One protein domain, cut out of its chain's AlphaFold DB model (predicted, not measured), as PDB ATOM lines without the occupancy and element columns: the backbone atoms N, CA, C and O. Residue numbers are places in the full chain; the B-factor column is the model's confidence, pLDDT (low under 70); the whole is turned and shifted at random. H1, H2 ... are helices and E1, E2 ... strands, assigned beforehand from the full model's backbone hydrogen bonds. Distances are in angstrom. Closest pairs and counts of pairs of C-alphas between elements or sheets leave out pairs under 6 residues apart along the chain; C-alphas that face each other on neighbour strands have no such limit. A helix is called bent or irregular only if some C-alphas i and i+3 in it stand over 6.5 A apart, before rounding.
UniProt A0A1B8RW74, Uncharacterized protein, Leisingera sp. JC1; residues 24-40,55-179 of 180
ATOM      1  N   LEU A  24      12.761  14.125 183.889       74.94
ATOM      2  CA  LEU A  24      13.219  13.103 182.951       74.94
ATOM      3  C   LEU A  24      12.454  11.804 183.224       74.94
ATOM      4  O   LEU A  24      12.540  11.261 184.322       74.94
ATOM      5  N   ILE A  25      11.769  11.252 182.220       76.56
ATOM      6  CA  ILE A  25      11.229   9.889 182.324       76.56
ATOM      7  C   ILE A  25      12.420   8.927 182.431       76.56
ATOM      8  O   ILE A  25      13.149   8.698 181.463       76.56
ATOM      9  N   ALA A  26      12.638   8.404 183.637       74.00
ATOM     10  CA  ALA A  26      13.653   7.407 183.938       74.00
ATOM     11  C   ALA A  26      13.222   6.034 183.417       74.00
ATOM     12  O   ALA A  26      14.073   5.267 182.973       74.00
ATOM     13  N   GLY A  27      11.910   5.765 183.404       76.56
ATOM     14  CA  GLY A  27      11.342   4.624 182.704       76.56
ATOM     15  C   GLY A  27       9.838   4.467 182.828       76.56
ATOM     16  O   GLY A  27       9.159   5.225 183.518       76.56
ATOM     17  N   ARG A  28       9.321   3.460 182.126       81.81
ATOM     18  CA  ARG A  28       7.901   3.149 182.034       81.81
ATOM     19  C   ARG A  28       7.679   1.649 181.879       81.81
ATOM     20  O   ARG A  28       8.334   1.014 181.061       81.81
ATOM     21  N   ILE A  29       6.730   1.108 182.632       81.06
ATOM     22  CA  ILE A  29       6.314  -0.292 182.566       81.06
ATOM     23  C   ILE A  29       4.833  -0.323 182.206       81.06
ATOM     24  O   ILE A  29       4.005   0.182 182.963       81.06
ATOM     25  N   SER A  30       4.505  -0.935 181.072       85.31
ATOM     26  CA  SER A  30       3.122  -1.149 180.639       85.31
ATOM     27  C   SER A  30       2.744  -2.621 180.836       85.31
ATOM     28  O   SER A  30       3.444  -3.524 180.369       85.31
ATOM     29  N   CYS A  31       1.638  -2.872 181.532       86.25
ATOM     30  CA  CYS A  31       1.146  -4.206 181.862       86.25
ATOM     31  C   CYS A  31      -0.357  -4.325 181.593       86.25
ATOM     32  O   CYS A  31      -1.107  -3.375 181.779       86.25
ATOM     33  N   LEU A  32      -0.810  -5.521 181.239       89.75
ATOM     34  CA  LEU A  32      -2.221  -5.887 181.214       89.75
ATOM     35  C   LEU A  32      -2.598  -6.598 182.512       89.75
ATOM     36  O   LEU A  32      -1.893  -7.506 182.967       89.75
ATOM     37  N   ALA A  33      -3.733  -6.218 183.092       88.56
ATOM     38  CA  ALA A  33      -4.324  -6.930 184.211       88.56
ATOM     39  C   ALA A  33      -4.893  -8.280 183.739       88.56
ATOM     40  O   ALA A  33      -5.898  -8.341 183.045       88.56
ATOM     41  N   ALA A  34      -4.295  -9.392 184.159       86.25
ATOM     42  CA  ALA A  34      -4.785 -10.744 183.860       86.25
ATOM     43  C   ALA A  34      -5.871 -11.231 184.839       86.25
ATOM     44  O   ALA A  34      -6.326 -12.375 184.768       86.25
ATOM     45  N   GLY A  35      -6.251 -10.387 185.797       83.44
ATOM     46  CA  GLY A  35      -7.279 -10.662 186.790       83.44
ATOM     47  C   GLY A  35      -6.874 -10.208 188.186       83.44
ATOM     48  O   GLY A  35      -5.694 -10.146 188.528       83.44
ATOM     49  N   SER A  36      -7.881  -9.928 189.006       79.69
ATOM     50  CA  SER A  36      -7.719  -9.346 190.336       79.69
ATOM     51  C   SER A  36      -8.430 -10.201 191.381       79.69
ATOM     52  O   SER A  36      -9.516 -10.730 191.134       79.69
ATOM     53  N   ARG A  37      -7.821 -10.352 192.558       77.00
ATOM     54  CA  ARG A  37      -8.389 -11.082 193.696       77.00
ATOM     55  C   ARG A  37      -8.235 -10.264 194.971       77.00
ATOM     56  O   ARG A  37      -7.170  -9.714 195.221       77.00
ATOM     57  N   ASN A  38      -9.262 -10.282 195.815       73.19
ATOM     58  CA  ASN A  38      -9.175  -9.773 197.184       73.19
ATOM     59  C   ASN A  38      -8.774 -10.927 198.116       73.19
ATOM     60  O   ASN A  38      -9.404 -11.988 198.086       73.19
ATOM     61  N   ALA A  39      -7.697 -10.749 198.882       62.19
ATOM     62  CA  ALA A  39      -7.146 -11.768 199.775       62.19
ATOM     63  C   ALA A  39      -7.677 -11.645 201.216       62.19
ATOM     64  O   ALA A  39      -7.918 -12.676 201.837       62.19
ATOM     65  N   ALA A  40      -7.980 -10.424 201.682       60.38
ATOM     66  CA  ALA A  40      -8.463 -10.144 203.039       60.38
ATOM     67  C   ALA A  40      -9.669  -9.184 203.031       60.38
ATOM     68  O   ALA A  40      -9.638  -8.154 202.358       60.38
ATOM     69  N   THR A  55     -11.442  -2.960 191.916       72.94
ATOM     70  CA  THR A  55     -10.932  -4.113 191.171       72.94
ATOM     71  C   THR A  55     -10.722  -3.776 189.700       72.94
ATOM     72  O   THR A  55     -11.689  -3.475 188.996       72.94
ATOM     73  N   PHE A  56      -9.479  -3.882 189.225       79.31
ATOM     74  CA  PHE A  56      -9.181  -3.697 187.807       79.31
ATOM     75  C   PHE A  56      -9.842  -4.804 186.979       79.31
ATOM     76  O   PHE A  56      -9.710  -5.986 187.343       79.31
ATOM     77  N   PRO A  57     -10.544  -4.453 185.885       81.62
ATOM     78  CA  PRO A  57     -11.074  -5.442 184.962       81.62
ATOM     79  C   PRO A  57      -9.930  -6.230 184.316       81.62
ATOM     80  O   PRO A  57      -8.797  -5.752 184.227       81.62
ATOM     81  N   ALA A  58     -10.232  -7.449 183.869       80.44
ATOM     82  CA  ALA A  58      -9.305  -8.170 183.007       80.44
ATOM     83  C   ALA A  58      -9.027  -7.328 181.751       80.44
ATOM     84  O   ALA A  58      -9.912  -6.621 181.270       80.44
ATOM     85  N   ASP A  59      -7.788  -7.380 181.279       83.81
ATOM     86  CA  ASP A  59      -7.255  -6.625 180.145       83.81
ATOM     87  C   ASP A  59      -7.142  -5.107 180.374       83.81
ATOM     88  O   ASP A  59      -6.841  -4.366 179.441       83.81
ATOM     89  N   ALA A  60      -7.317  -4.621 181.611       87.44
ATOM     90  CA  ALA A  60      -6.993  -3.235 181.938       87.44
ATOM     91  C   ALA A  60      -5.501  -2.959 181.699       87.44
ATOM     92  O   ALA A  60      -4.641  -3.628 182.278       87.44
ATOM     93  N   SER A  61      -5.206  -1.949 180.882       88.25
ATOM     94  CA  SER A  61      -3.858  -1.424 180.678       88.25
ATOM     95  C   SER A  61      -3.431  -0.596 181.889       88.25
ATOM     96  O   SER A  61      -3.991   0.469 182.154       88.25
ATOM     97  N   LEU A  62      -2.434  -1.085 182.616       86.88
ATOM     98  CA  LEU A  62      -1.834  -0.457 183.786       86.88
ATOM     99  C   LEU A  62      -0.425   0.021 183.440       86.88
ATOM    100  O   LEU A  62       0.375  -0.733 182.886       86.88
ATOM    101  N   ILE A  63      -0.127   1.276 183.759       86.19
ATOM    102  CA  ILE A  63       1.132   1.937 183.424       86.19
ATOM    103  C   ILE A  63       1.778   2.437 184.713       86.19
ATOM    104  O   ILE A  63       1.154   3.169 185.482       86.19
ATOM    105  N   PHE A  64       3.038   2.064 184.910       84.25
ATOM    106  CA  PHE A  64       3.895   2.557 185.983       84.25
ATOM    107  C   PHE A  64       4.989   3.427 185.368       84.25
ATOM    108  O   PHE A  64       5.727   2.965 184.498       84.25
ATOM    109  N   GLU A  65       5.083   4.684 185.782       83.06
ATOM    110  CA  GLU A  65       6.021   5.674 185.249       83.06
ATOM    111  C   GLU A  65       6.980   6.130 186.351       83.06
ATOM    112  O   GLU A  65       6.566   6.468 187.453       83.06
ATOM    113  N   TYR A  66       8.274   6.132 186.047       80.75
ATOM    114  CA  TYR A  66       9.344   6.557 186.940       80.75
ATOM    115  C   TYR A  66       9.904   7.865 186.397       80.75
ATOM    116  O   TYR A  66      10.493   7.881 185.313       80.75
ATOM    117  N   VAL A  67       9.708   8.962 187.121       83.62
ATOM    118  CA  VAL A  67      10.101  10.307 186.691       83.62
ATOM    119  C   VAL A  67      11.148  10.845 187.654       83.62
ATOM    120  O   VAL A  67      10.913  10.923 188.852       83.62
ATOM    121  N   LEU A  68      12.324  11.182 187.136       80.50
ATOM    122  CA  LEU A  68      13.397  11.803 187.899       80.50
ATOM    123  C   LEU A  68      13.316  13.317 187.723       80.50
ATOM    124  O   LEU A  68      13.450  13.817 186.605       80.50
ATOM    125  N   ASP A  69      13.119  14.047 188.812       80.94
ATOM    126  CA  ASP A  69      13.143  15.504 188.787       80.94
ATOM    127  C   ASP A  69      14.581  16.060 188.804       80.94
ATOM    128  O   ASP A  69      15.568  15.360 189.056       80.94
ATOM    129  N   HIS A  70      14.709  17.365 188.565       77.62
ATOM    130  CA  HIS A  70      15.997  18.062 188.584       77.62
ATOM    131  C   HIS A  70      16.691  18.072 189.962       77.62
ATOM    132  O   HIS A  70      17.862  18.439 190.059       77.62
ATOM    133  N   SER A  71      15.981  17.737 191.044       80.50
ATOM    134  CA  SER A  71      16.521  17.653 192.406       80.50
ATOM    135  C   SER A  71      17.095  16.269 192.730       80.50
ATOM    136  O   SER A  71      17.636  16.062 193.818       80.50
ATOM    137  N   GLY A  72      17.010  15.326 191.784       76.38
ATOM    138  CA  GLY A  72      17.414  13.938 191.978       76.38
ATOM    139  C   GLY A  72      16.383  13.122 192.760       76.38
ATOM    140  O   GLY A  72      16.718  12.056 193.284       76.38
ATOM    141  N   ARG A  73      15.142  13.610 192.875       82.19
ATOM    142  CA  ARG A  73      14.028  12.852 193.442       82.19
ATOM    143  C   ARG A  73      13.322  12.062 192.350       82.19
ATOM    144  O   ARG A  73      13.054  12.564 191.266       82.19
ATOM    145  N   LEU A  74      13.035  10.810 192.664       79.62
ATOM    146  CA  LEU A  74      12.251   9.893 191.871       79.62
ATOM    147  C   LEU A  74      10.790   9.964 192.321       79.62
ATOM    148  O   LEU A  74      10.468   9.746 193.492       79.62
ATOM    149  N   GLU A  75       9.921  10.252 191.368       83.31
ATOM    150  CA  GLU A  75       8.484  10.068 191.465       83.31
ATOM    151  C   GLU A  75       8.122   8.734 190.815       83.31
ATOM    152  O   GLU A  75       8.542   8.445 189.691       83.31
ATOM    153  N   VAL A  76       7.344   7.916 191.520       80.25
ATOM    154  CA  VAL A  76       6.767   6.691 190.966       80.25
ATOM    155  C   VAL A  76       5.282   6.946 190.801       80.25
ATOM    156  O   VAL A  76       4.580   7.238 191.768       80.25
ATOM    157  N   LEU A  77       4.818   6.885 189.564       82.38
ATOM    158  CA  LEU A  77       3.455   7.184 189.169       82.38
ATOM    159  C   LEU A  77       2.769   5.914 188.679       82.38
ATOM    160  O   LEU A  77       3.386   5.064 188.040       82.38
ATOM    161  N   PHE A  78       1.476   5.815 188.945       84.44
ATOM    162  CA  PHE A  78       0.612   4.736 188.492       84.44
ATOM    163  C   PHE A  78      -0.604   5.306 187.763       84.44
ATOM    164  O   PHE A  78      -1.174   6.313 188.185       84.44
ATOM    165  N   ARG A  79      -1.029   4.655 186.677       84.00
ATOM    166  CA  ARG A  79      -2.288   4.971 185.991       84.00
ATOM    167  C   ARG A  79      -2.883   3.779 185.263       84.00
ATOM    168  O   ARG A  79      -2.169   2.940 184.724       84.00
ATOM    169  N   GLU A  80      -4.206   3.778 185.160       86.00
ATOM    170  CA  GLU A  80      -4.898   3.068 184.085       86.00
ATOM    171  C   GLU A  80      -4.770   3.870 182.778       86.00
ATOM    172  O   GLU A  80      -4.699   5.105 182.788       86.00
ATOM    173  N   GLU A  81      -4.767   3.192 181.634       79.00
ATOM    174  CA  GLU A  81      -4.779   3.857 180.331       79.00
ATOM    175  C   GLU A  81      -5.991   4.797 180.207       79.00
ATOM    176  O   GLU A  81      -7.123   4.446 180.541       79.00
ATOM    177  N   ASN A  82      -5.740   6.023 179.737       76.62
ATOM    178  CA  ASN A  82      -6.708   7.129 179.665       76.62
ATOM    179  C   ASN A  82      -7.193   7.696 181.012       76.62
ATOM    180  O   ASN A  82      -8.138   8.486 181.023       76.62
ATOM    181  N   ARG A  83      -6.560   7.348 182.139       80.00
ATOM    182  CA  ARG A  83      -6.792   8.005 183.435       80.00
ATOM    183  C   ARG A  83      -5.612   8.879 183.845       80.00
ATOM    184  O   ARG A  83      -4.503   8.745 183.329       80.00
ATOM    185  N   GLU A  84      -5.886   9.800 184.763       77.50
ATOM    186  CA  GLU A  84      -4.865  10.649 185.372       77.50
ATOM    187  C   GLU A  84      -3.872   9.800 186.174       77.50
ATOM    188  O   GLU A  84      -4.257   8.825 186.826       77.50
ATOM    189  N   ALA A  85      -2.593  10.172 186.099       80.00
ATOM    190  CA  ALA A  85      -1.548   9.556 186.895       80.00
ATOM    191  C   ALA A  85      -1.672   9.948 188.362       80.00
ATOM    192  O   ALA A  85      -1.926  11.103 188.697       80.00
ATOM    193  N   VAL A  86      -1.465   8.972 189.234       75.81
ATOM    194  CA  VAL A  86      -1.446   9.161 190.681       75.81
ATOM    195  C   VAL A  86      -0.089   8.755 191.222       75.81
ATOM    196  O   VAL A  86       0.579   7.896 190.646       75.81
ATOM    197  N   TYR A  87       0.320   9.366 192.331       73.44
ATOM    198  CA  TYR A  87       1.510   8.920 193.041       73.44
ATOM    199  C   TYR A  87       1.293   7.496 193.535       73.44
ATOM    200  O   TYR A  87       0.368   7.218 194.294       73.44
ATOM    201  N   PHE A  88       2.149   6.608 193.050       73.12
ATOM    202  CA  PHE A  88       2.238   5.233 193.501       73.12
ATOM    203  C   PHE A  88       2.938   5.165 194.861       73.12
ATOM    204  O   PHE A  88       2.499   4.467 195.768       73.12
ATOM    205  N   GLU A  89       3.996   5.962 195.010       71.69
ATOM    206  CA  GLU A  89       4.713   6.187 196.259       71.69
ATOM    207  C   GLU A  89       5.008   7.682 196.414       71.69
ATOM    208  O   GLU A  89       5.186   8.399 195.423       71.69
ATOM    209  N   ASP A  90       5.112   8.148 197.663       74.69
ATOM    210  CA  ASP A  90       5.579   9.505 197.950       74.69
ATOM    211  C   ASP A  90       6.970   9.727 197.334       74.69
ATOM    212  O   ASP A  90       7.849   8.888 197.566       74.69
ATOM    213  N   PRO A  91       7.227  10.855 196.641       78.31
ATOM    214  CA  PRO A  91       8.515  11.134 196.014       78.31
ATOM    215  C   PRO A  91       9.708  11.026 196.969       78.31
ATOM    216  O   PRO A  91       9.670  11.480 198.121       78.31
ATOM    217  N   PHE A  92      10.826  10.497 196.472       76.56
ATOM    218  CA  PHE A  92      12.011  10.210 197.285       76.56
ATOM    219  C   PHE A  92      13.315  10.397 196.535       76.56
ATOM    220  O   PHE A  92      13.327  10.398 195.320       76.56
ATOM    221  N   LEU A  93      14.435  10.559 197.243       79.81
ATOM    222  CA  LEU A  93      15.744  10.645 196.589       79.81
ATOM    223  C   LEU A  93      16.031   9.356 195.815       79.81
ATOM    224  O   LEU A  93      15.945   8.282 196.400       79.81
ATOM    225  N   ALA A  94      16.428   9.460 194.546       75.44
ATOM    226  CA  ALA A  94      16.683   8.317 193.665       75.44
ATOM    227  C   ALA A  94      17.669   7.287 194.252       75.44
ATOM    228  O   ALA A  94      17.523   6.093 194.024       75.44
ATOM    229  N   GLN A  95      18.618   7.737 195.077       71.62
ATOM    230  CA  GLN A  95      19.574   6.892 195.812       71.62
ATOM    231  C   GLN A  95      18.897   5.931 196.802       71.62
ATOM    232  O   GLN A  95      19.423   4.867 197.108       71.62
ATOM    233  N   GLY A  96      17.727   6.314 197.313       69.25
ATOM    234  CA  GLY A  96      16.893   5.484 198.173       69.25
ATOM    235  C   GLY A  96      16.042   4.484 197.397       69.25
ATOM    236  O   GLY A  96      15.244   3.797 198.019       69.25
ATOM    237  N   PHE A  97      16.158   4.411 196.065       73.88
ATOM    238  CA  PHE A  97      15.512   3.364 195.288       73.88
ATOM    239  C   PHE A  97      16.141   2.021 195.639       73.88
ATOM    240  O   PHE A  97      17.273   1.721 195.264       73.88
ATOM    241  N   GLU A  98      15.392   1.199 196.363       64.69
ATOM    242  CA  GLU A  98      15.888  -0.097 196.814       64.69
ATOM    243  C   GLU A  98      15.719  -1.172 195.741       64.69
ATOM    244  O   GLU A  98      16.328  -2.236 195.835       64.69
ATOM    245  N   GLY A  99      14.947  -0.881 194.686       63.56
ATOM    246  CA  GLY A  99      14.785  -1.751 193.531       63.56
ATOM    247  C   GLY A  99      14.405  -3.150 193.979       63.56
ATOM    248  O   GLY A  99      13.305  -3.353 194.464       63.56
ATOM    249  N   PHE A 100      15.336  -4.091 193.865       56.88
ATOM    250  CA  PHE A 100      15.167  -5.508 194.153       56.88
ATOM    251  C   PHE A 100      14.887  -5.825 195.633       56.88
ATOM    252  O   PHE A 100      15.793  -5.851 196.461       56.88
ATOM    253  N   SER A 101      13.658  -6.247 195.935       54.16
ATOM    254  CA  SER A 101      13.362  -6.991 197.167       54.16
ATOM    255  C   SER A 101      12.580  -8.267 196.853       54.16
ATOM    256  O   SER A 101      11.686  -8.226 196.000       54.16
ATOM    257  N   PRO A 102      12.922  -9.418 197.467       54.09
ATOM    258  CA  PRO A 102      12.148 -10.638 197.291       54.09
ATOM    259  C   PRO A 102      10.708 -10.427 197.766       54.09
ATOM    260  O   PRO A 102      10.475  -9.775 198.780       54.09
ATOM    261  N   PHE A 103       9.752 -11.037 197.058       55.78
ATOM    262  CA  PHE A 103       8.350 -11.154 197.475       55.78
ATOM    263  C   PHE A 103       8.244 -11.921 198.807       55.78
ATOM    264  O   PHE A 103       7.998 -13.125 198.845       55.78
ATOM    265  N   ALA A 104       8.505 -11.244 199.919       49.72
ATOM    266  CA  ALA A 104       8.441 -11.786 201.263       49.72
ATOM    267  C   ALA A 104       7.584 -10.852 202.114       49.72
ATOM    268  O   ALA A 104       7.867  -9.663 202.230       49.72
ATOM    269  N   GLY A 105       6.531 -11.397 202.722       48.56
ATOM    270  CA  GLY A 105       5.760 -10.671 203.727       48.56
ATOM    271  C   GLY A 105       4.573  -9.856 203.216       48.56
ATOM    272  O   GLY A 105       4.061  -9.061 203.995       48.56
ATOM    273  N   VAL A 106       4.062 -10.068 201.997       54.06
ATOM    274  CA  VAL A 106       2.677  -9.650 201.703       54.06
ATOM    275  C   VAL A 106       1.769 -10.511 202.576       54.06
ATOM    276  O   VAL A 106       1.701 -11.728 202.391       54.06
ATOM    277  N   ALA A 107       1.145  -9.891 203.581       44.31
ATOM    278  CA  ALA A 107       0.244 -10.579 204.491       44.31
ATOM    279  C   ALA A 107      -0.787 -11.346 203.649       44.31
ATOM    280  O   ALA A 107      -1.467 -10.772 202.806       44.31
ATOM    281  N   GLU A 108      -0.838 -12.666 203.827       48.03
ATOM    282  CA  GLU A 108      -1.849 -13.565 203.253       48.03
ATOM    283  C   GLU A 108      -1.703 -13.966 201.769       48.03
ATOM    284  O   GLU A 108      -2.370 -14.914 201.346       48.03
ATOM    285  N   PHE A 109      -0.782 -13.380 200.992       48.56
ATOM    286  CA  PHE A 109      -0.419 -13.915 199.670       48.56
ATOM    287  C   PHE A 109       0.932 -14.630 199.733       48.56
ATOM    288  O   PHE A 109       1.992 -14.024 199.622       48.56
ATOM    289  N   ASN A 110       0.900 -15.952 199.911       47.78
ATOM    290  CA  ASN A 110       2.104 -16.773 199.844       47.78
ATOM    291  C   ASN A 110       2.392 -17.144 198.380       47.78
ATOM    292  O   ASN A 110       1.763 -18.040 197.813       47.78
ATOM    293  N   SER A 111       3.320 -16.418 197.766       48.19
ATOM    294  CA  SER A 111       3.847 -16.713 196.438       48.19
ATOM    295  C   SER A 111       5.167 -17.471 196.578       48.19
ATOM    296  O   SER A 111       6.112 -16.972 197.177       48.19
ATOM    297  N   ASN A 112       5.271 -18.659 195.975       50.44
ATOM    298  CA  ASN A 112       6.561 -19.355 195.834       50.44
ATOM    299  C   ASN A 112       7.408 -18.777 194.680       50.44
ATOM    300  O   ASN A 112       8.475 -19.308 194.355       50.44
ATOM    301  N   TYR A 113       6.924 -17.735 193.998       52.03
ATOM    302  CA  TYR A 113       7.643 -17.110 192.902       52.03
ATOM    303  C   TYR A 113       8.653 -16.104 193.457       52.03
ATOM    304  O   TYR A 113       8.317 -15.211 194.225       52.03
ATOM    305  N   ARG A 114       9.915 -16.239 193.032       57.00
ATOM    306  CA  ARG A 114      10.929 -15.195 193.204       57.00
ATOM    307  C   ARG A 114      10.554 -14.010 192.311       57.00
ATOM    308  O   ARG A 114      10.916 -13.998 191.136       57.00
ATOM    309  N   GLU A 115       9.754 -13.101 192.845       64.25
ATOM    310  CA  GLU A 115       9.405 -11.820 192.230       64.25
ATOM    311  C   GLU A 115      10.197 -10.699 192.906       64.25
ATOM    312  O   GLU A 115      10.604 -10.825 194.065       64.25
ATOM    313  N   PHE A 116      10.438  -9.635 192.149       65.19
ATOM    314  CA  PHE A 116      11.179  -8.454 192.558       65.19
ATOM    315  C   PHE A 116      10.192  -7.324 192.786       65.19
ATOM    316  O   PHE A 116       9.462  -6.965 191.866       65.19
ATOM    317  N   SER A 117      10.175  -6.773 193.992       69.62
ATOM    318  CA  SER A 117       9.510  -5.496 194.236       69.62
ATOM    319  C   SER A 117      10.228  -4.380 193.458       69.62
ATOM    320  O   SER A 117      11.399  -4.540 193.123       69.62
ATOM    321  N   LEU A 118       9.550  -3.282 193.124       71.25
ATOM    322  CA  LEU A 118      10.121  -2.107 192.453       71.25
ATOM    323  C   LEU A 118       9.633  -0.835 193.152       71.25
ATOM    324  O   LEU A 118       8.477  -0.460 192.985       71.25
ATOM    325  N   GLY A 119      10.513  -0.180 193.915       69.75
ATOM    326  CA  GLY A 119      10.175   0.972 194.763       69.75
ATOM    327  C   GLY A 119      11.097   1.083 195.982       69.75
ATOM    328  O   GLY A 119      12.208   0.538 195.962       69.75
ATOM    329  N   ARG A 120      10.650   1.772 197.042       65.19
ATOM    330  CA  ARG A 120      11.315   1.769 198.364       65.19
ATOM    331  C   ARG A 120      10.723   0.698 199.281       65.19
ATOM    332  O   ARG A 120       9.512   0.690 199.501       65.19
ATOM    333  N   HIS A 121      11.545  -0.150 199.911       59.44
ATOM    334  CA  HIS A 121      11.048  -1.221 200.788       59.44
ATOM    335  C   HIS A 121      11.247  -0.896 202.268       59.44
ATOM    336  O   HIS A 121      12.185  -1.337 202.930       59.44
ATOM    337  N   HIS A 122      10.246  -0.249 202.861       51.53
ATOM    338  CA  HIS A 122      10.007  -0.380 204.297       51.53
ATOM    339  C   HIS A 122       8.638  -1.009 204.537       51.53
ATOM    340  O   HIS A 122       7.590  -0.411 204.298       51.53
ATOM    341  N   ILE A 123       8.681  -2.267 204.986       47.31
ATOM    342  CA  ILE A 123       7.532  -3.091 205.356       47.31
ATOM    343  C   ILE A 123       6.894  -2.466 206.598       47.31
ATOM    344  O   ILE A 123       7.282  -2.753 207.726       47.31
ATOM    345  N   ASN A 124       5.914  -1.596 206.390       40.03
ATOM    346  CA  ASN A 124       4.883  -1.331 207.377       40.03
ATOM    347  C   ASN A 124       3.551  -1.223 206.642       40.03
ATOM    348  O   ASN A 124       3.359  -0.373 205.780       40.03
ATOM    349  N   TYR A 125       2.653  -2.142 206.985       49.91
ATOM    350  CA  TYR A 125       1.371  -2.476 206.353       49.91
ATOM    351  C   TYR A 125       0.320  -1.346 206.328       49.91
ATOM    352  O   TYR A 125      -0.854  -1.576 206.038       49.91
ATOM    353  N   SER A 126       0.721  -0.111 206.615       40.12
ATOM    354  CA  SER A 126      -0.115   1.080 206.574       40.12
ATOM    355  C   SER A 126      -0.057   1.738 205.192       40.12
ATOM    356  O   SER A 126       0.569   2.779 205.030       40.12
ATOM    357  N   GLY A 127      -0.739   1.140 204.209       49.66
ATOM    358  CA  GLY A 127      -1.189   1.858 203.008       49.66
ATOM    359  C   GLY A 127      -0.246   1.926 201.805       49.66
ATOM    360  O   GLY A 127      -0.426   2.828 200.996       49.66
ATOM    361  N   ASN A 128       0.703   0.998 201.653       63.16
ATOM    362  CA  ASN A 128       1.600   1.014 200.497       63.16
ATOM    363  C   ASN A 128       1.138   0.060 199.391       63.16
ATOM    364  O   ASN A 128       0.930  -1.140 199.612       63.16
ATOM    365  N   ASP A 129       1.001   0.640 198.208       74.94
ATOM    366  CA  ASP A 129       0.842  -0.021 196.925       74.94
ATOM    367  C   ASP A 129       2.211  -0.565 196.478       74.94
ATOM    368  O   ASP A 129       3.232   0.089 196.667       74.94
ATOM    369  N   GLN A 130       2.270  -1.793 195.955       77.19
ATOM    370  CA  GLN A 130       3.538  -2.461 195.633       77.19
ATOM    371  C   GLN A 130       3.489  -3.184 194.290       77.19
ATOM    372  O   GLN A 130       2.543  -3.917 193.996       77.19
ATOM    373  N   LEU A 131       4.533  -2.990 193.482       79.12
ATOM    374  CA  LEU A 131       4.688  -3.612 192.174       79.12
ATOM    375  C   LEU A 131       5.756  -4.691 192.263       79.12
ATOM    376  O   LEU A 131       6.930  -4.400 192.472       79.12
ATOM    377  N   PHE A 132       5.342  -5.931 192.047       79.06
ATOM    378  CA  PHE A 132       6.220  -7.083 191.994       79.06
ATOM    379  C   PHE A 132       6.278  -7.624 190.578       79.06
ATOM    380  O   PHE A 132       5.239  -7.915 189.991       79.06
ATOM    381  N   LEU A 133       7.474  -7.799 190.028       77.94
ATOM    382  CA  LEU A 133       7.677  -8.320 188.681       77.94
ATOM    383  C   LEU A 133       8.730  -9.424 188.659       77.94
ATOM    384  O   LEU A 133       9.655  -9.475 189.461       77.94
ATOM    385  N   LYS A 134       8.605 -10.328 187.697       76.19
ATOM    386  CA  LYS A 134       9.536 -11.412 187.406       76.19
ATOM    387  C   LYS A 134       9.668 -11.560 185.899       76.19
ATOM    388  O   LYS A 134       8.676 -11.624 185.174       76.19
ATOM    389  N   ARG A 135      10.908 -11.708 185.433       75.00
ATOM    390  CA  ARG A 135      11.201 -12.041 184.039       75.00
ATOM    391  C   ARG A 135      10.865 -13.510 183.766       75.00
ATOM    392  O   ARG A 135      11.346 -14.411 184.460       75.00
ATOM    393  N   CYS A 136      10.044 -13.765 182.755       72.69
ATOM    394  CA  CYS A 136       9.678 -15.096 182.286       72.69
ATOM    395  C   CYS A 136      10.410 -15.409 180.974       72.69
ATOM    396  O   CYS A 136      10.392 -14.624 180.028       72.69
ATOM    397  N   SER A 137      11.061 -16.575 180.901       71.25
ATOM    398  CA  SER A 137      11.778 -17.000 179.692       71.25
ATOM    399  C   SER A 137      10.832 -17.025 178.486       71.25
ATOM    400  O   SER A 137       9.809 -17.707 178.521       71.25
ATOM    401  N   GLY A 138      11.164 -16.269 177.436       67.25
ATOM    402  CA  GLY A 138      10.430 -16.242 176.165       67.25
ATOM    403  C   GLY A 138       9.057 -15.553 176.171       67.25
ATOM    404  O   GLY A 138       8.395 -15.588 175.142       67.25
ATOM    405  N   THR A 139       8.610 -14.951 177.282       67.00
ATOM    406  CA  THR A 139       7.243 -14.381 177.415       67.00
ATOM    407  C   THR A 139       7.191 -13.032 178.152       67.00
ATOM    408  O   THR A 139       6.141 -12.639 178.651       67.00
ATOM    409  N   GLY A 140       8.319 -12.318 178.239       76.25
ATOM    410  CA  GLY A 140       8.383 -10.980 178.841       76.25
ATOM    411  C   GLY A 140       8.363 -10.989 180.372       76.25
ATOM    412  O   GLY A 140       8.884 -11.912 181.004       76.25
ATOM    413  N   TRP A 141       7.806  -9.942 180.981       80.00
ATOM    414  CA  TRP A 141       7.688  -9.822 182.435       80.00
ATOM    415  C   TRP A 141       6.266 -10.109 182.903       80.00
ATOM    416  O   TRP A 141       5.293  -9.857 182.198       80.00
ATOM    417  N   ARG A 142       6.143 -10.662 184.106       83.12
ATOM    418  CA  ARG A 142       4.865 -10.957 184.762       83.12
ATOM    419  C   ARG A 142       4.979 -10.669 186.241       83.12
ATOM    420  O   ARG A 142       6.079 -10.716 186.778       83.12
ATOM    421  N   GLY A 143       3.862 -10.460 186.916       82.88
ATOM    422  CA  GLY A 143       3.896 -10.357 188.367       82.88
ATOM    423  C   GLY A 143       2.586  -9.894 188.960       82.88
ATOM    424  O   GLY A 143       1.519 -10.289 188.483       82.88
ATOM    425  N   HIS A 144       2.678  -9.087 190.008       83.38
ATOM    426  CA  HIS A 144       1.547  -8.691 190.819       83.38
ATOM    427  C   HIS A 144       1.639  -7.220 191.206       83.38
ATOM    428  O   HIS A 144       2.673  -6.753 191.673       83.38
ATOM    429  N   TYR A 145       0.526  -6.516 191.065       82.62
ATOM    430  CA  TYR A 145       0.290  -5.255 191.747       82.62
ATOM    431  C   TYR A 145      -0.530  -5.537 193.005       82.62
ATOM    432  O   TYR A 145      -1.583  -6.175 192.935       82.62
ATOM    433  N   VAL A 146      -0.016  -5.123 194.158       79.31
ATOM    434  CA  VAL A 146      -0.633  -5.329 195.466       79.31
ATOM    435  C   VAL A 146      -1.064  -3.983 196.020       79.31
ATOM    436  O   VAL A 146      -0.239  -3.090 196.164       79.31
ATOM    437  N   GLN A 147      -2.340  -3.862 196.364       77.12
ATOM    438  CA  GLN A 147      -2.899  -2.685 197.018       77.12
ATOM    439  C   GLN A 147      -3.375  -3.055 198.411       77.12
ATOM    440  O   GLN A 147      -4.111  -4.034 198.584       77.12
ATOM    441  N   THR A 148      -2.974  -2.262 199.401       71.88
ATOM    442  CA  THR A 148      -3.348  -2.486 200.798       71.88
ATOM    443  C   THR A 148      -4.274  -1.376 201.273       71.88
ATOM    444  O   THR A 148      -3.931  -0.198 201.273       71.88
ATOM    445  N   PHE A 149      -5.465  -1.756 201.712       68.62
ATOM    446  CA  PHE A 149      -6.527  -0.856 202.129       68.62
ATOM    447  C   PHE A 149      -6.721  -0.881 203.648       68.62
ATOM    448  O   PHE A 149      -6.363  -1.842 204.333       68.62
ATOM    449  N   PHE A 150      -7.349   0.178 204.168       62.75
ATOM    450  CA  PHE A 150      -7.857   0.245 205.543       62.75
ATOM    451  C   PHE A 150      -6.802  -0.075 206.617       62.75
ATOM    452  O   PHE A 150      -7.065  -0.859 207.520       62.75
ATOM    453  N   GLY A 151      -5.589   0.479 206.511       57.88
ATOM    454  CA  GLY A 151      -4.535   0.260 207.513       57.88
ATOM    455  C   GLY A 151      -4.020  -1.185 207.606       57.88
ATOM    456  O   GLY A 151      -3.495  -1.559 208.650       57.88
ATOM    457  N   GLY A 152      -4.186  -1.989 206.548       58.69
ATOM    458  CA  GLY A 152      -3.711  -3.377 206.491       58.69
ATOM    459  C   GLY A 152      -4.815  -4.439 206.519       58.69
ATOM    460  O   GLY A 152      -4.508  -5.624 206.450       58.69
ATOM    461  N   HIS A 153      -6.090  -4.050 206.621       59.75
ATOM    462  CA  HIS A 153      -7.209  -4.992 206.791       59.75
ATOM    463  C   HIS A 153      -7.800  -5.542 205.487       59.75
ATOM    464  O   HIS A 153      -8.593  -6.486 205.519       59.75
ATOM    465  N   GLY A 154      -7.442  -4.955 204.344       65.50
ATOM    466  CA  GLY A 154      -7.833  -5.462 203.036       65.50
ATOM    467  C   GLY A 154      -6.668  -5.437 202.066       65.50
ATOM    468  O   GLY A 154      -5.954  -4.444 201.998       65.50
ATOM    469  N   THR A 155      -6.501  -6.502 201.289       73.50
ATOM    470  CA  THR A 155      -5.457  -6.574 200.260       73.50
ATOM    471  C   THR A 155      -6.063  -7.026 198.945       73.50
ATOM    472  O   THR A 155      -6.711  -8.076 198.877       73.50
ATOM    473  N   GLN A 156      -5.845  -6.235 197.899       77.88
ATOM    474  CA  GLN A 156      -6.130  -6.599 196.519       77.88
ATOM    475  C   GLN A 156      -4.828  -6.962 195.815       77.88
ATOM    476  O   GLN A 156      -3.837  -6.249 195.911       77.88
ATOM    477  N   VAL A 157      -4.844  -8.088 195.107       80.19
ATOM    478  CA  VAL A 157      -3.728  -8.568 194.297       80.19
ATOM    479  C   VAL A 157      -4.196  -8.679 192.854       80.19
ATOM    480  O   VAL A 157      -5.077  -9.486 192.537       80.19
ATOM    481  N   THR A 158      -3.590  -7.891 191.977       85.12
ATOM    482  CA  THR A 158      -3.844  -7.884 190.536       85.12
ATOM    483  C   THR A 158      -2.683  -8.538 189.812       85.12
ATOM    484  O   THR A 158      -1.541  -8.110 189.934       85.12
ATOM    485  N   LYS A 159      -2.966  -9.599 189.057       86.69
ATOM    486  CA  LYS A 159      -1.977 -10.293 188.227       86.69
ATOM    487  C   LYS A 159      -1.677  -9.472 186.985       86.69
ATOM    488  O   LYS A 159      -2.602  -8.983 186.343       86.69
ATOM    489  N   LEU A 160      -0.404  -9.392 186.619       87.25
ATOM    490  CA  LEU A 160       0.087  -8.565 185.523       87.25
ATOM    491  C   LEU A 160       0.791  -9.397 184.446       87.25
ATOM    492  O   LEU A 160       1.573 -10.303 184.757       87.25
ATOM    493  N   LEU A 161       0.555  -9.031 183.185       87.81
ATOM    494  CA  LEU A 161       1.303  -9.468 182.004       87.81
ATOM    495  C   LEU A 161       1.934  -8.238 181.340       87.81
ATOM    496  O   LEU A 161       1.218  -7.376 180.849       87.81
ATOM    497  N   CYS A 162       3.258  -8.140 181.327       81.50
ATOM    498  CA  CYS A 162       4.002  -6.965 180.861       81.50
ATOM    499  C   CYS A 162       4.895  -7.376 179.672       81.50
ATOM    500  O   CYS A 162       6.119  -7.491 179.788       81.50
ATOM    501  N   GLU A 163       4.259  -7.737 178.551       65.88
ATOM    502  CA  GLU A 163       4.872  -8.551 177.488       65.88
ATOM    503  C   GLU A 163       5.803  -7.787 176.525       65.88
ATOM    504  O   GLU A 163       6.656  -8.426 175.911       65.88
ATOM    505  N   THR A 164       5.708  -6.454 176.410       51.62
ATOM    506  CA  THR A 164       6.360  -5.732 175.292       51.62
ATOM    507  C   THR A 164       7.037  -4.398 175.610       51.62
ATOM    508  O   THR A 164       7.798  -3.928 174.773       51.62
ATOM    509  N   GLU A 165       6.864  -3.808 176.794       51.41
ATOM    510  CA  GLU A 165       7.517  -2.534 177.153       51.41
ATOM    511  C   GLU A 165       8.232  -2.651 178.497       51.41
ATOM    512  O   GLU A 165       7.806  -2.112 179.518       51.41
ATOM    513  N   VAL A 166       9.327  -3.410 178.497       51.94
ATOM    514  CA  VAL A 166      10.255  -3.489 179.633       51.94
ATOM    515  C   VAL A 166      11.690  -3.212 179.187       51.94
ATOM    516  O   VAL A 166      12.646  -3.699 179.776       51.94
ATOM    517  N   ASP A 167      11.857  -2.384 178.155       46.38
ATOM    518  CA  ASP A 167      13.154  -1.751 177.883       46.38
ATOM    519  C   ASP A 167      13.557  -0.838 179.053       46.38
ATOM    520  O   ASP A 167      14.731  -0.632 179.345       46.38
ATOM    521  N   ALA A 168      12.560  -0.378 179.809       50.16
ATOM    522  CA  ALA A 168      12.747   0.593 180.854       50.16
ATOM    523  C   ALA A 168      13.161   0.028 182.213       50.16
ATOM    524  O   ALA A 168      13.670   0.805 182.988       50.16
ATOM    525  N   ILE A 169      12.969  -1.248 182.581       53.12
ATOM    526  CA  ILE A 169      13.403  -1.684 183.934       53.12
ATOM    527  C   ILE A 169      14.921  -1.807 183.989       53.12
ATOM    528  O   ILE A 169      15.531  -1.272 184.907       53.12
ATOM    529  N   ASP A 170      15.534  -2.456 182.996       54.38
ATOM    530  CA  ASP A 170      16.994  -2.544 182.909       54.38
ATOM    531  C   ASP A 170      17.597  -1.133 182.733       54.38
ATOM    532  O   ASP A 170      18.620  -0.831 183.339       54.38
ATOM    533  N   GLU A 171      16.931  -0.233 181.998       51.03
ATOM    534  CA  GLU A 171      17.345   1.167 181.842       51.03
ATOM    535  C   GLU A 171      17.086   2.036 183.089       51.03
ATOM    536  O   GLU A 171      17.943   2.838 183.434       51.03
ATOM    537  N   VAL A 172      15.980   1.858 183.814       57.28
ATOM    538  CA  VAL A 172      15.692   2.497 185.114       57.28
ATOM    539  C   VAL A 172      16.743   2.062 186.108       57.28
ATOM    540  O   VAL A 172      17.354   2.901 186.751       57.28
ATOM    541  N   LEU A 173      17.014   0.763 186.198       59.12
ATOM    542  CA  LEU A 173      18.032   0.221 187.087       59.12
ATOM    543  C   LEU A 173      19.437   0.674 186.685       59.12
ATOM    544  O   LEU A 173      20.226   1.018 187.559       59.12
ATOM    545  N   ALA A 174      19.754   0.726 185.389       60.00
ATOM    546  CA  ALA A 174      21.038   1.223 184.903       60.00
ATOM    547  C   ALA A 174      21.198   2.733 185.130       60.00
ATOM    548  O   ALA A 174      22.262   3.172 185.554       60.00
ATOM    549  N   ARG A 175      20.152   3.534 184.889       55.91
ATOM    550  CA  ARG A 175      20.155   4.992 185.089       55.91
ATOM    551  C   ARG A 175      20.165   5.352 186.570       55.91
ATOM    552  O   ARG A 175      20.920   6.234 186.953       55.91
ATOM    553  N   LEU A 176      19.398   4.657 187.407       56.94
ATOM    554  CA  LEU A 176      19.431   4.827 188.863       56.94
ATOM    555  C   LEU A 176      20.752   4.318 189.457       56.94
ATOM    556  O   LEU A 176      21.306   4.958 190.342       56.94
ATOM    557  N   GLY A 177      21.303   3.219 188.935       55.22
ATOM    558  CA  GLY A 177      22.614   2.698 189.329       55.22
ATOM    559  C   GLY A 177      23.788   3.585 188.903       55.22
ATOM    560  O   GLY A 177      24.784   3.626 189.611       55.22
ATOM    561  N   ALA A 178      23.671   4.324 187.796       49.75
ATOM    562  CA  ALA A 178      24.666   5.304 187.349       49.75
ATOM    563  C   ALA A 178      24.638   6.629 188.141       49.75
ATOM    564  O   ALA A 178      25.522   7.464 187.956       49.75
ATOM    565  N   LEU A 179      23.619   6.840 188.983       46.62
ATOM    566  CA  LEU A 179      23.484   8.002 189.872       46.62
ATOM    567  C   LEU A 179      24.035   7.744 191.291       46.62
ATOM    568  O   LEU A 179      24.023   8.666 192.113       46.62
TER     569      LEU A 179
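This is residues 24 to 40 and 55 to 179 of the 180 residues of an uncharacterized protein of Leisingera sp. JC1 (UniProt A0A1B8RW74). One seven-strand sheet is curled like part of a barrel and folded back on itself: E4, E3 and E2 face E7, E6 and E5, with the long, bent E1 as the hinge. H1 packs on E1, and the long unnamed stretch of residues 94 to 129 runs from edge strand E4 to edge strand E5. The 142 printed residues hold E1 to E7, then H1; the sheet's order is E4 E3 E2 E1 E7 E6 E5, antiparallel throughout, and the class is mostly strand. The whole is compact, with a radius of gyration of the C-alphas of 14.4 A and spans of 40 by 35 by 31 A.

Find C-alpha 24 at (13.219, 13.103, 182.951); E1 runs from there to residue 40, 37.6 A, and bends by 84 degrees at residue 34. Beyond it find E2 at residues 61 to 69, E3 at 73 to 80 and E4 at 86 to 93. Then come E5 at 130 to 136, E6 at 140 to 149, 29.4 A, and E7 at 154 to 162. H1, residues 167 to 177, ends at C-alpha (22.614, 2.698, 189.329).

Look along E1: residues 24 to 32 pair with E2, N 29 and O 64 at 2.8 A, and residues 32 to 40 with E7, N 34 and O 159 at 2.8 A. E2 E3 E4 and E5 E6 E7 are meanders, each strand the antiparallel neighbour of the one before. H1 is on the sheet, 8.5 A high; its closest C-alphas to E1 are Ala 168 and Gly 27, 4.7 A. Each O i to N i+4 pair in H1 is within hydrogen-bond range.

Residues 41 to 54 are not printed; C-alphas 40 and 55 are 13.5 A apart. The link E4 to E5 is long. Mean pLDDT of the printed part is 70.1; residues 98 to 117 and 163 to 179 are among those under 70.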